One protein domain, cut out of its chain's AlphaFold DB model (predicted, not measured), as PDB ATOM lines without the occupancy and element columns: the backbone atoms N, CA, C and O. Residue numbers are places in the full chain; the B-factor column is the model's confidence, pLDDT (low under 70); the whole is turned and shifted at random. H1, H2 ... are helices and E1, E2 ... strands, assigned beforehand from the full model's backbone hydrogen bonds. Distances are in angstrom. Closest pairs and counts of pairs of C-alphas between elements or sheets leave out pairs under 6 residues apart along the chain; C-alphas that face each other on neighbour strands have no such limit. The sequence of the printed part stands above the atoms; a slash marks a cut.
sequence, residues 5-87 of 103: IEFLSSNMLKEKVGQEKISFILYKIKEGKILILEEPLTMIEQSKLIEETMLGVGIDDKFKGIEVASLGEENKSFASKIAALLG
ATOM      1  N   ILE A   5     124.099 155.381 128.873       85.69
ATOM      2  CA  ILE A   5     123.734 155.988 130.150       85.69
ATOM      3  C   ILE A   5     122.415 156.724 129.949       85.69
ATOM      4  O   ILE A   5     122.313 157.578 129.069       85.69
ATOM      5  N   GLU A   6     121.419 156.408 130.770       88.12
ATOM      6  CA  GLU A   6     120.105 157.047 130.754       88.12
ATOM      7  C   GLU A   6     119.887 157.790 132.080       88.12
ATOM      8  O   GLU A   6     119.961 157.206 133.163       88.12
ATOM      9  N   PHE A   7     119.648 159.099 131.994       89.50
ATOM     10  CA  PHE A   7     119.286 159.919 133.147       89.50
ATOM     11  C   PHE A   7     117.766 159.933 133.304       89.50
ATOM     12  O   PHE A   7     117.048 160.298 132.373       89.50
ATOM     13  N   LEU A   8     117.280 159.551 134.482       89.06
ATOM     14  CA  LEU A   8     115.863 159.509 134.817       89.06
ATOM     15  C   LEU A   8     115.541 160.650 135.783       89.06
ATOM     16  O   LEU A   8     116.065 160.699 136.899       89.06
ATOM     17  N   SER A   9     114.673 161.562 135.343       87.94
ATOM     18  CA  SER A   9     114.256 162.698 136.161       87.94
ATOM     19  C   SER A   9     113.321 162.270 137.289       87.94
ATOM     20  O   SER A   9     112.574 161.290 137.185       87.94
ATOM     21  N   SER A  10     113.325 163.047 138.368       85.56
ATOM     22  CA  SER A  10     112.478 162.793 139.534       85.56
ATOM     23  C   SER A  10     110.991 162.823 139.168       85.56
ATOM     24  O   SER A  10     110.233 161.947 139.576       85.56
ATOM     25  N   ASN A  11     110.578 163.773 138.326       86.25
ATOM     26  CA  ASN A  11     109.194 163.910 137.865       86.25
ATOM     27  C   ASN A  11     108.706 162.679 137.091       86.25
ATOM     28  O   ASN A  11     107.613 162.192 137.365       86.25
ATOM     29  N   MET A  12     109.538 162.121 136.205       86.94
ATOM     30  CA  MET A  12     109.203 160.899 135.464       86.94
ATOM     31  C   MET A  12     108.942 159.715 136.405       86.94
ATOM     32  O   MET A  12     108.062 158.889 136.165       86.94
ATOM     33  N   LEU A  13     109.725 159.614 137.480       85.50
ATOM     34  CA  LEU A  13     109.606 158.529 138.449       85.50
ATOM     35  C   LEU A  13     108.505 158.777 139.482       85.50
ATOM     36  O   LEU A  13     107.976 157.807 140.012       85.50
ATOM     37  N   LYS A  14     108.149 160.033 139.776       81.25
ATOM     38  CA  LYS A  14     107.053 160.400 140.694       81.25
ATOM     39  C   LYS A  14     105.681 160.024 140.149       81.25
ATOM     40  O   LYS A  14     104.794 159.704 140.932       81.25
ATOM     41  N   GLU A  15     105.530 159.992 138.828       79.19
ATOM     42  CA  GLU A  15     104.337 159.444 138.173       79.19
ATOM     43  C   GLU A  15     104.180 157.929 138.403       79.19
ATOM     44  O   GLU A  15     103.114 157.382 138.136       79.19
ATOM     45  N   LYS A  16     105.214 157.252 138.929       78.62
ATOM     46  CA  LYS A  16     105.241 155.812 139.212       78.62
ATOM     47  C   LYS A  16     105.303 155.560 140.713       78.62
ATOM     48  O   LYS A  16     106.251 155.964 141.388       78.62
ATOM     49  N   VAL A  17     104.335 154.825 141.257       76.25
ATOM     50  CA  VAL A  17     104.273 154.558 142.705       76.25
ATOM     51  C   VAL A  17     104.715 153.128 143.017       76.25
ATOM     52  O   VAL A  17     104.255 152.166 142.401       76.25
ATOM     53  N   GLY A  18     105.605 152.976 144.001       76.12
ATOM     54  CA  GLY A  18     105.990 151.680 144.568       76.12
ATOM     55  C   GLY A  18     106.479 150.672 143.522       76.12
ATOM     56  O   GLY A  18     107.542 150.845 142.932       76.12
ATOM     57  N   GLN A  19     105.706 149.603 143.301       82.62
ATOM     58  CA  GLN A  19     106.079 148.496 142.410       82.62
ATOM     59  C   GLN A  19     106.222 148.921 140.944       82.62
ATOM     60  O   GLN A  19     107.092 148.398 140.255       82.62
ATOM     61  N   GLU A  20     105.434 149.888 140.466       86.94
ATOM     62  CA  GLU A  20     105.534 150.350 139.076       86.94
ATOM     63  C   GLU A  20     106.906 150.983 138.795       86.94
ATOM     64  O   GLU A  20     107.514 150.741 137.751       86.94
ATOM     65  N   LYS A  21     107.430 151.741 139.767       89.31
ATOM     66  CA  LYS A  21     108.760 152.350 139.682       89.31
ATOM     67  C   LYS A  21     109.850 151.281 139.600       89.31
ATOM     68  O   LYS A  21     110.728 151.370 138.744       89.31
ATOM     69  N   ILE A  22     109.769 150.248 140.444       89.19
ATOM     70  CA  ILE A  22     110.735 149.139 140.454       89.19
ATOM     71  C   ILE A  22     110.702 148.368 139.133       89.19
ATOM     72  O   ILE A  22     111.749 148.161 138.521       89.19
ATOM     73  N   SER A  23     109.513 148.018 138.643       88.12
ATOM     74  CA  SER A  23     109.346 147.328 137.361       88.12
ATOM     75  C   SER A  23     109.926 148.128 136.194       88.12
ATOM     76  O   SER A  23     110.592 147.564 135.327       88.12
ATOM     77  N   PHE A  24     109.717 149.447 136.188       89.62
ATOM     78  CA  PHE A  24     110.273 150.332 135.169       89.62
ATOM     79  C   PHE A  24     111.809 150.366 135.197       89.62
ATOM     80  O   PHE A  24     112.451 150.237 134.153       89.62
ATOM     81  N   ILE A  25     112.408 150.481 136.385       89.56
ATOM     82  CA  ILE A  25     113.868 150.460 136.556       89.56
ATOM     83  C   ILE A  25     114.445 149.120 136.088       89.56
ATOM     84  O   ILE A  25     115.392 149.100 135.303       89.56
ATOM     85  N   LEU A  26     113.846 147.997 136.497       86.56
ATOM     86  CA  LEU A  26     114.277 146.663 136.071       86.56
ATOM     87  C   LEU A  26     114.194 146.485 134.555       86.56
ATOM     88  O   LEU A  26     115.105 145.912 133.964       86.56
ATOM     89  N   TYR A  27     113.127 146.982 133.923       86.44
ATOM     90  CA  TYR A  27     112.983 146.966 132.469       86.44
ATOM     91  C   TYR A  27     114.164 147.669 131.784       86.44
ATOM     92  O   TYR A  27     114.791 147.098 130.897       86.44
ATOM     93  N   LYS A  28     114.530 148.868 132.246       87.00
ATOM     94  CA  LYS A  28     115.634 149.647 131.675       87.00
ATOM     95  C   LYS A  28     117.013 149.021 131.912       87.00
ATOM     96  O   LYS A  28     117.842 149.030 131.007       87.00
ATOM     97  N   ILE A  29     117.265 148.440 133.089       82.25
ATOM     98  CA  ILE A  29     118.543 147.759 133.375       82.25
ATOM     99  C   ILE A  29     118.713 146.518 132.484       82.25
ATOM    100  O   ILE A  29     119.820 146.242 132.022       82.25
ATOM    101  N   LYS A  30     117.626 145.794 132.176       80.81
ATOM    102  CA  LYS A  30     117.655 144.638 131.256       80.81
ATOM    103  C   LYS A  30     118.051 145.013 129.829       80.81
ATOM    104  O   LYS A  30     118.633 144.190 129.133       80.81
ATOM    105  N   GLU A  31     117.816 146.257 129.411       83.25
ATOM    106  CA  GLU A  31     118.316 146.779 128.131       83.25
ATOM    107  C   GLU A  31     119.844 147.011 128.137       83.25
ATOM    108  O   GLU A  31     120.407 147.414 127.125       83.25
ATOM    109  N   GLY A  32     120.536 146.748 129.253       78.19
ATOM    110  CA  GLY A  32     121.983 146.936 129.394       78.19
ATOM    111  C   GLY A  32     122.389 148.379 129.701       78.19
ATOM    112  O   GLY A  32     123.550 148.743 129.517       78.19
ATOM    113  N   LYS A  33     121.442 149.207 130.156       83.25
ATOM    114  CA  LYS A  33     121.653 150.634 130.414       83.25
ATOM    115  C   LYS A  33     122.152 150.895 131.830       83.25
ATOM    116  O   LYS A  33     121.669 150.297 132.792       83.25
ATOM    117  N   ILE A  34     123.057 151.863 131.963       85.56
ATOM    118  CA  ILE A  34     123.395 152.466 133.255       85.56
ATOM    119  C   ILE A  34     122.375 153.564 133.543       85.56
ATOM    120  O   ILE A  34     122.218 154.490 132.747       85.56
ATOM    121  N   LEU A  35     121.708 153.485 134.690       88.81
ATOM    122  CA  LEU A  35     120.715 154.476 135.098       88.81
ATOM    123  C   LEU A  35     121.303 155.454 136.107       88.81
ATOM    124  O   LEU A  35     121.907 155.044 137.098       88.81
ATOM    125  N   ILE A  36     121.081 156.745 135.873       87.25
ATOM    126  CA  ILE A  36     121.351 157.808 136.843       87.25
ATOM    127  C   ILE A  36     120.008 158.409 137.240       87.25
ATOM    128  O   ILE A  36     119.273 158.893 136.383       87.25
ATOM    129  N   LEU A  37     119.686 158.365 138.530       87.94
ATOM    130  CA  LEU A  37     118.434 158.903 139.058       87.94
ATOM    131  C   LEU A  37     118.689 160.291 139.652       87.94
ATOM    132  O   LEU A  37     119.646 160.469 140.403       87.94
ATOM    133  N   GLU A  38     117.833 161.257 139.324       83.19
ATOM    134  CA  GLU A  38     117.883 162.610 139.899       83.19
ATOM    135  C   GLU A  38     117.618 162.604 141.412       83.19
ATOM    136  O   GLU A  38     118.330 163.251 142.176       83.19
ATOM    137  N   GLU A  39     116.615 161.835 141.838       83.19
ATOM    138  CA  GLU A  39     116.333 161.550 143.244       83.19
ATOM    139  C   GLU A  39     116.711 160.093 143.549       83.19
ATOM    140  O   GLU A  39     116.394 159.196 142.756       83.19
ATOM    141  N   PRO A  40     117.380 159.823 144.683       83.12
ATOM    142  CA  PRO A  40     117.735 158.464 145.056       83.12
ATOM    143  C   PRO A  40     116.482 157.634 145.360       83.12
ATOM    144  O   PRO A  40     115.462 158.154 145.816       83.12
ATOM    145  N   LEU A  41     116.582 156.315 145.170       86.06
ATOM    146  CA  LEU A  41     115.587 155.390 145.708       86.06
ATOM    147  C   LEU A  41     115.593 155.458 147.236       86.06
ATOM    148  O   LEU A  41     116.648 155.548 147.868       86.06
ATOM    149  N   THR A  42     114.413 155.356 147.836       87.56
ATOM    150  CA  THR A  42     114.299 155.126 149.278       87.56
ATOM    151  C   THR A  42     114.892 153.763 149.644       87.56
ATOM    152  O   THR A  42     114.959 152.854 148.818       87.56
ATOM    153  N   MET A  43     115.266 153.571 150.911       86.50
ATOM    154  CA  MET A  43     115.792 152.284 151.395       86.50
ATOM    155  C   MET A  43     114.828 151.110 151.137       86.50
ATOM    156  O   MET A  43     115.266 149.995 150.848       86.50
ATOM    157  N   ILE A  44     113.517 151.367 151.198       89.56
ATOM    158  CA  ILE A  44     112.470 150.373 150.928       89.56
ATOM    159  C   ILE A  44     112.450 150.019 149.436       89.56
ATOM    160  O   ILE A  44     112.460 148.844 149.080       89.56
ATOM    161  N   GLU A  45     112.463 151.024 148.557       88.56
ATOM    162  CA  GLU A  45     112.516 150.817 147.105       88.56
ATOM    163  C   GLU A  45     113.807 150.108 146.681       88.56
ATOM    164  O   GLU A  45     113.760 149.187 145.868       88.56
ATOM    165  N   GLN A  46     114.949 150.485 147.257       89.06
ATOM    166  CA  GLN A  46     116.234 149.845 146.986       89.06
ATOM    167  C   GLN A  46     116.242 148.380 147.436       89.06
ATOM    168  O   GLN A  46     116.663 147.515 146.670       89.06
ATOM    169  N   SER A  47     115.746 148.085 148.642       90.25
ATOM    170  CA  SER A  47     115.624 146.706 149.136       90.25
ATOM    171  C   SER A  47     114.743 145.864 148.216       90.25
ATOM    172  O   SER A  47     115.122 144.755 147.850       90.25
ATOM    173  N   LYS A  48     113.614 146.425 147.769       89.06
ATOM    174  CA  LYS A  48     112.703 145.745 146.848       89.06
ATOM    175  C   LYS A  48     113.331 145.509 145.475       89.06
ATOM    176  O   LYS A  48     113.159 144.442 144.904       89.06
ATOM    177  N   LEU A  49     114.094 146.472 144.954       88.19
ATOM    178  CA  LEU A  49     114.841 146.294 143.710       88.19
ATOM    179  C   LEU A  49     115.820 145.115 143.821       88.19
ATOM    180  O   LEU A  49     115.871 144.280 142.923       88.19
ATOM    181  N   ILE A  50     116.565 145.025 144.926       87.75
ATOM    182  CA  ILE A  50     117.506 143.925 145.178       87.75
ATOM    183  C   ILE A  50     116.762 142.586 145.260       87.75
ATOM    184  O   ILE A  50     117.152 141.631 144.590       87.75
ATOM    185  N   GLU A  51     115.672 142.521 146.021       88.25
ATOM    186  CA  GLU A  51     114.850 141.315 146.169       88.25
ATOM    187  C   GLU A  51     114.332 140.801 144.818       88.25
ATOM    188  O   GLU A  51     114.565 139.645 144.463       88.25
ATOM    189  N   GLU A  52     113.715 141.671 144.017       84.75
ATOM    190  CA  GLU A  52     113.193 141.316 142.690       84.75
ATOM    191  C   GLU A  52     114.306 140.813 141.758       84.75
ATOM    192  O   GLU A  52     114.083 139.907 140.947       84.75
ATOM    193  N   THR A  53     115.533 141.340 141.899       82.44
ATOM    194  CA  THR A  53     116.671 140.824 141.129       82.44
ATOM    195  C   THR A  53     117.115 139.430 141.551       82.44
ATOM    196  O   THR A  53     117.473 138.626 140.693       82.44
ATOM    197  N   MET A  54     117.063 139.118 142.848       80.94
ATOM    198  CA  MET A  54     117.406 137.793 143.374       80.94
ATOM    199  C   MET A  54     116.364 136.736 143.001       80.94
ATOM    200  O   MET A  54     116.722 135.593 142.731       80.94
ATOM    201  N   LEU A  55     115.087 137.122 142.947       82.50
ATOM    202  CA  LEU A  55     113.991 136.246 142.526       82.50
ATOM    203  C   LEU A  55     113.999 135.959 141.015       82.50
ATOM    204  O   LEU A  55     113.220 135.135 140.542       82.50
ATOM    205  N   GLY A  56     114.866 136.629 140.248       68.19
ATOM    206  CA  GLY A  56     114.994 136.425 138.808       68.19
ATOM    207  C   GLY A  56     113.780 136.904 138.011       68.19
ATOM    208  O   GLY A  56     113.614 136.510 136.856       68.19
ATOM    209  N   VAL A  57     112.918 137.748 138.592       59.75
ATOM    210  CA  VAL A  57     111.658 138.159 137.959       59.75
ATOM    211  C   VAL A  57     111.950 138.977 136.691       59.75
ATOM    212  O   VAL A  57     112.296 140.165 136.684       59.75
ATOM    213  N   GLY A  58     111.838 138.281 135.559       58.31
ATOM    214  CA  GLY A  58     112.071 138.784 134.210       58.31
ATOM    215  C   GLY A  58     113.538 139.030 133.850       58.31
ATOM    216  O   GLY A  58     113.788 139.829 132.953       58.31
ATOM    217  N   ILE A  59     114.488 138.437 134.564       64.62
ATOM    218  CA  ILE A  59     115.926 138.601 134.343       64.62
ATOM    219  C   ILE A  59     116.431 137.394 133.545       64.62
ATOM    220  O   ILE A  59     116.268 136.265 133.993       64.62
ATOM    221  N   ASP A  60     116.981 137.618 132.351       67.75
ATOM    222  CA  ASP A  60     117.521 136.544 131.506       67.75
ATOM    223  C   ASP A  60     118.986 136.208 131.857       67.75
ATOM    224  O   ASP A  60     119.637 136.905 132.638       67.75
ATOM    225  N   ASP A  61     119.540 135.157 131.242       66.75
ATOM    226  CA  ASP A  61     120.912 134.671 131.490       66.75
ATOM    227  C   ASP A  61     122.022 135.711 131.198       66.75
ATOM    228  O   ASP A  61     123.201 135.530 131.558       66.75
ATOM    229  N   LYS A  62     121.679 136.806 130.502       65.94
ATOM    230  CA  LYS A  62     122.618 137.877 130.148       65.94
ATOM    231  C   LYS A  62     122.765 138.895 131.263       65.94
ATOM    232  O   LYS A  62     123.817 139.530 131.357       65.94
ATOM    233  N   PHE A  63     121.766 139.035 132.122       70.75
ATOM    234  CA  PHE A  63     121.847 139.924 133.263       70.75
ATOM    235  C   PHE A  63     122.785 139.357 134.330       70.75
ATOM    236  O   PHE A  63     122.675 138.208 134.753       70.75
ATOM    237  N   LYS A  64     123.735 140.179 134.774       68.50
ATOM    238  CA  LYS A  64     124.765 139.773 135.742       68.50
ATOM    239  C   LYS A  64     124.506 140.261 137.166       68.50
ATOM    240  O   LYS A  64     125.254 139.888 138.063       68.50
ATOM    241  N   GLY A  65     123.462 141.057 137.375       73.31
ATOM    242  CA  GLY A  65     123.142 141.675 138.657       73.31
ATOM    243  C   GLY A  65     122.923 143.179 138.530       73.31
ATOM    244  O   GLY A  65     122.933 143.736 137.432       73.31
ATOM    245  N   ILE A  66     122.761 143.827 139.681       80.44
ATOM    246  CA  ILE A  66     122.748 145.286 139.814       80.44
ATOM    247  C   ILE A  66     123.854 145.730 140.762       80.44
ATOM    248  O   ILE A  66     124.144 145.065 141.753       80.44
ATOM    249  N   GLU A  67     124.429 146.893 140.481       80.69
ATOM    250  CA  GLU A  67     125.238 147.650 141.431       80.69
ATOM    251  C   GLU A  67     124.520 148.979 141.666       80.69
ATOM    252  O   GLU A  67     124.189 149.687 140.713       80.69
ATOM    253  N   VAL A  68     124.232 149.298 142.927       79.38
ATOM    254  CA  VAL A  68     123.567 150.549 143.309       79.38
ATOM    255  C   VAL A  68     124.559 151.389 144.097       79.38
ATOM    256  O   VAL A  68     125.094 150.934 145.106       79.38
ATOM    257  N   ALA A  69     124.792 152.621 143.647       73.50
ATOM    258  CA  ALA A  69     125.686 153.566 144.300       73.50
ATOM    259  C   ALA A  69     125.044 154.957 144.366       73.50
ATOM    260  O   ALA A  69     124.417 155.408 143.409       73.50
ATOM    261  N   SER A  70     125.229 155.651 145.489       70.06
ATOM    262  CA  SER A  70     124.794 157.042 145.659       70.06
ATOM    263  C   SER A  70     125.922 158.002 145.278       70.06
ATOM    264  O   SER A  70     127.066 157.818 145.694       70.06
ATOM    265  N   LEU A  71     125.614 159.052 144.518       63.34
ATOM    266  CA  LEU A  71     126.578 160.098 144.167       63.34
ATOM    267  C   LEU A  71     126.588 161.171 145.275       63.34
ATOM    268  O   LEU A  71     125.576 161.820 145.508       63.34
ATOM    269  N   GLY A  72     127.718 161.339 145.971       59.75
ATOM    270  CA  GLY A  72     127.906 162.292 147.078       59.75
ATOM    271  C   GLY A  72     129.392 162.491 147.415       59.75
ATOM    272  O   GLY A  72     130.229 161.741 146.905       59.75
ATOM    273  N   GLU A  73     129.744 163.486 148.247       52.06
ATOM    274  CA  GLU A  73     131.151 163.869 148.530       52.06
ATOM    275  C   GLU A  73     132.015 162.713 149.085       52.06
ATOM    276  O   GLU A  73     133.230 162.672 148.864       52.06
ATOM    277  N   GLU A  74     131.384 161.743 149.747       51.97
ATOM    278  CA  GLU A  74     132.008 160.546 150.322       51.97
ATOM    279  C   GLU A  74     132.146 159.363 149.341       51.97
ATOM    280  O   GLU A  74     133.015 158.510 149.515       51.97
ATOM    281  N   ASN A  75     131.408 159.363 148.224       51.22
ATOM    282  CA  ASN A  75     131.428 158.307 147.202       51.22
ATOM    283  C   ASN A  75     132.296 158.668 145.988       51.22
ATOM    284  O   ASN A  75     131.921 158.466 144.828       51.22
ATOM    285  N   LYS A  76     133.520 159.145 146.249       54.81
ATOM    286  CA  LYS A  76     134.507 159.426 145.193       54.81
ATOM    287  C   LYS A  76     134.750 158.213 144.291       54.81
ATOM    288  O   LYS A  76     135.010 158.402 143.112       54.81
ATOM    289  N   SER A  77     134.631 156.983 144.795       62.59
ATOM    290  CA  SER A  77     134.974 155.763 144.047       62.59
ATOM    291  C   SER A  77     134.090 155.523 142.814       62.59
ATOM    292  O   SER A  77     134.620 155.340 141.721       62.59
ATOM    293  N   PHE A  78     132.757 155.580 142.935       63.22
ATOM    294  CA  PHE A  78     131.854 155.280 141.812       63.22
ATOM    295  C   PHE A  78     131.756 156.440 140.815       63.22
ATOM    296  O   PHE A  78     131.888 156.228 139.611       63.22
ATOM    297  N   ALA A  79     131.644 157.679 141.306       64.31
ATOM    298  CA  ALA A  79     131.669 158.869 140.455       64.31
ATOM    299  C   ALA A  79     132.979 158.959 139.653       64.31
ATOM    300  O   ALA A  79     132.956 159.231 138.455       64.31
ATOM    301  N   SER A  80     134.121 158.643 140.281       61.81
ATOM    302  CA  SER A  80     135.417 158.608 139.589       61.81
ATOM    303  C   SER A  80     135.522 157.450 138.599       61.81
ATOM    304  O   SER A  80     136.136 157.619 137.550       61.81
ATOM    305  N   LYS A  81     134.919 156.285 138.884       65.69
ATOM    306  CA  LYS A  81     134.859 155.151 137.944       65.69
ATOM    307  C   LYS A  81     134.015 155.480 136.714       65.69
ATOM    308  O   LYS A  81     134.464 155.219 135.603       65.69
ATOM    309  N   ILE A  82     132.846 156.100 136.895       68.38
ATOM    310  CA  ILE A  82     131.996 156.556 135.787       68.38
ATOM    311  C   ILE A  82     132.692 157.668 134.996       68.38
ATOM    312  O   ILE A  82     132.758 157.581 133.776       68.38
ATOM    313  N   ALA A  83     133.305 158.653 135.659       62.53
ATOM    314  CA  ALA A  83     134.101 159.683 134.985       62.53
ATOM    315  C   ALA A  83     135.271 159.079 134.183       62.53
ATOM    316  O   ALA A  83     135.509 159.470 133.040       62.53
ATOM    317  N   ALA A  84     135.964 158.080 134.739       60.84
ATOM    318  CA  ALA A  84     137.051 157.377 134.061       60.84
ATOM    319  C   ALA A  84     136.569 156.556 132.851       60.84
ATOM    320  O   ALA A  84     137.248 156.555 131.819       60.84
ATOM    321  N   LEU A  85     135.415 155.891 132.971       56.78
ATOM    322  CA  LEU A  85     134.756 155.131 131.903       56.78
ATOM    323  C   LEU A  85     134.245 156.047 130.779       56.78
ATOM    324  O   LEU A  85     134.378 155.709 129.609       56.78
ATOM    325  N   LEU A  86     133.753 157.237 131.133       59.69
ATOM    326  CA  LEU A  86     133.328 158.294 130.209       59.69
ATOM    327  C   LEU A  86     134.489 159.114 129.625       59.69
ATOM    328  O   LEU A  86     134.262 160.057 128.870       59.69
ATOM    329  N   GLY A  87     135.741 158.791 129.965       46.12
ATOM    330  CA  GLY A  87     136.916 159.493 129.441       46.12
ATOM    331  C   GLY A  87     137.116 160.912 129.991       46.12
ATOM    332  O   GLY A  87     138.000 161.629 129.519       46.12
TER     333      GLY A  87
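This is residues 5 to 87 of the 103 residues of the protein "DUF2073 domain-containing protein" of Candidatus Altiarchaeales archaeon HGW-Altiarchaeales-1 (UniProt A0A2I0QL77). Two short parallel strands, E1 beside E2, have the steeply tilted helices H2 and H3 on one side and H4, set off after a long link, on the other. The printed part has 83 residues, with four named helices and two named strands in the order E1, H1, H2, E2, H3, H4; of the 47 residues in named elements helices hold 39, and the class is mostly helix. The whole is compact, radius of gyration of the C-alphas 13.1 A, spanning 33 by 31 by 20 A.

Start at E1, residues 5 to 8, parallel to E2, residues 34 to 37; N 6 and O 34 are within hydrogen-bond range at 2.9 A. H1, residues 10 to 14, and H2, residues 19 to 30, complete a strand-helix-strand unit, helices between parallel neighbour strands, with a right-handed crossover. H1 and H2 are close but not clearly touching, with 1 pair of C-alphas within 8 A; their closest C-alphas are those of Leu 13 and Lys 21, 6.4 A apart. H2 touches H3, residues 43 to 54, with residues 22 to 26 alone, at a steep tilt of 51 degrees, the same way; closest C-alphas Ile 22 and Leu 49, 6.0 A. H4, residues 76 to 85, touches no helix. In H1 to H4 every O i to N i+4 pair is within range.

Find E1's C-alpha 5 at (123.734, 155.988, 130.150). H2 runs 16.5 A, H3 16.6 A, and H4 14.0 A to C-alpha 85 at (134.756, 155.131, 131.903).

The printed part has no cut. Residues 55 to 75 make a long link. pLDDT is under 70 at 56 to 62, 64 and 71 to 87.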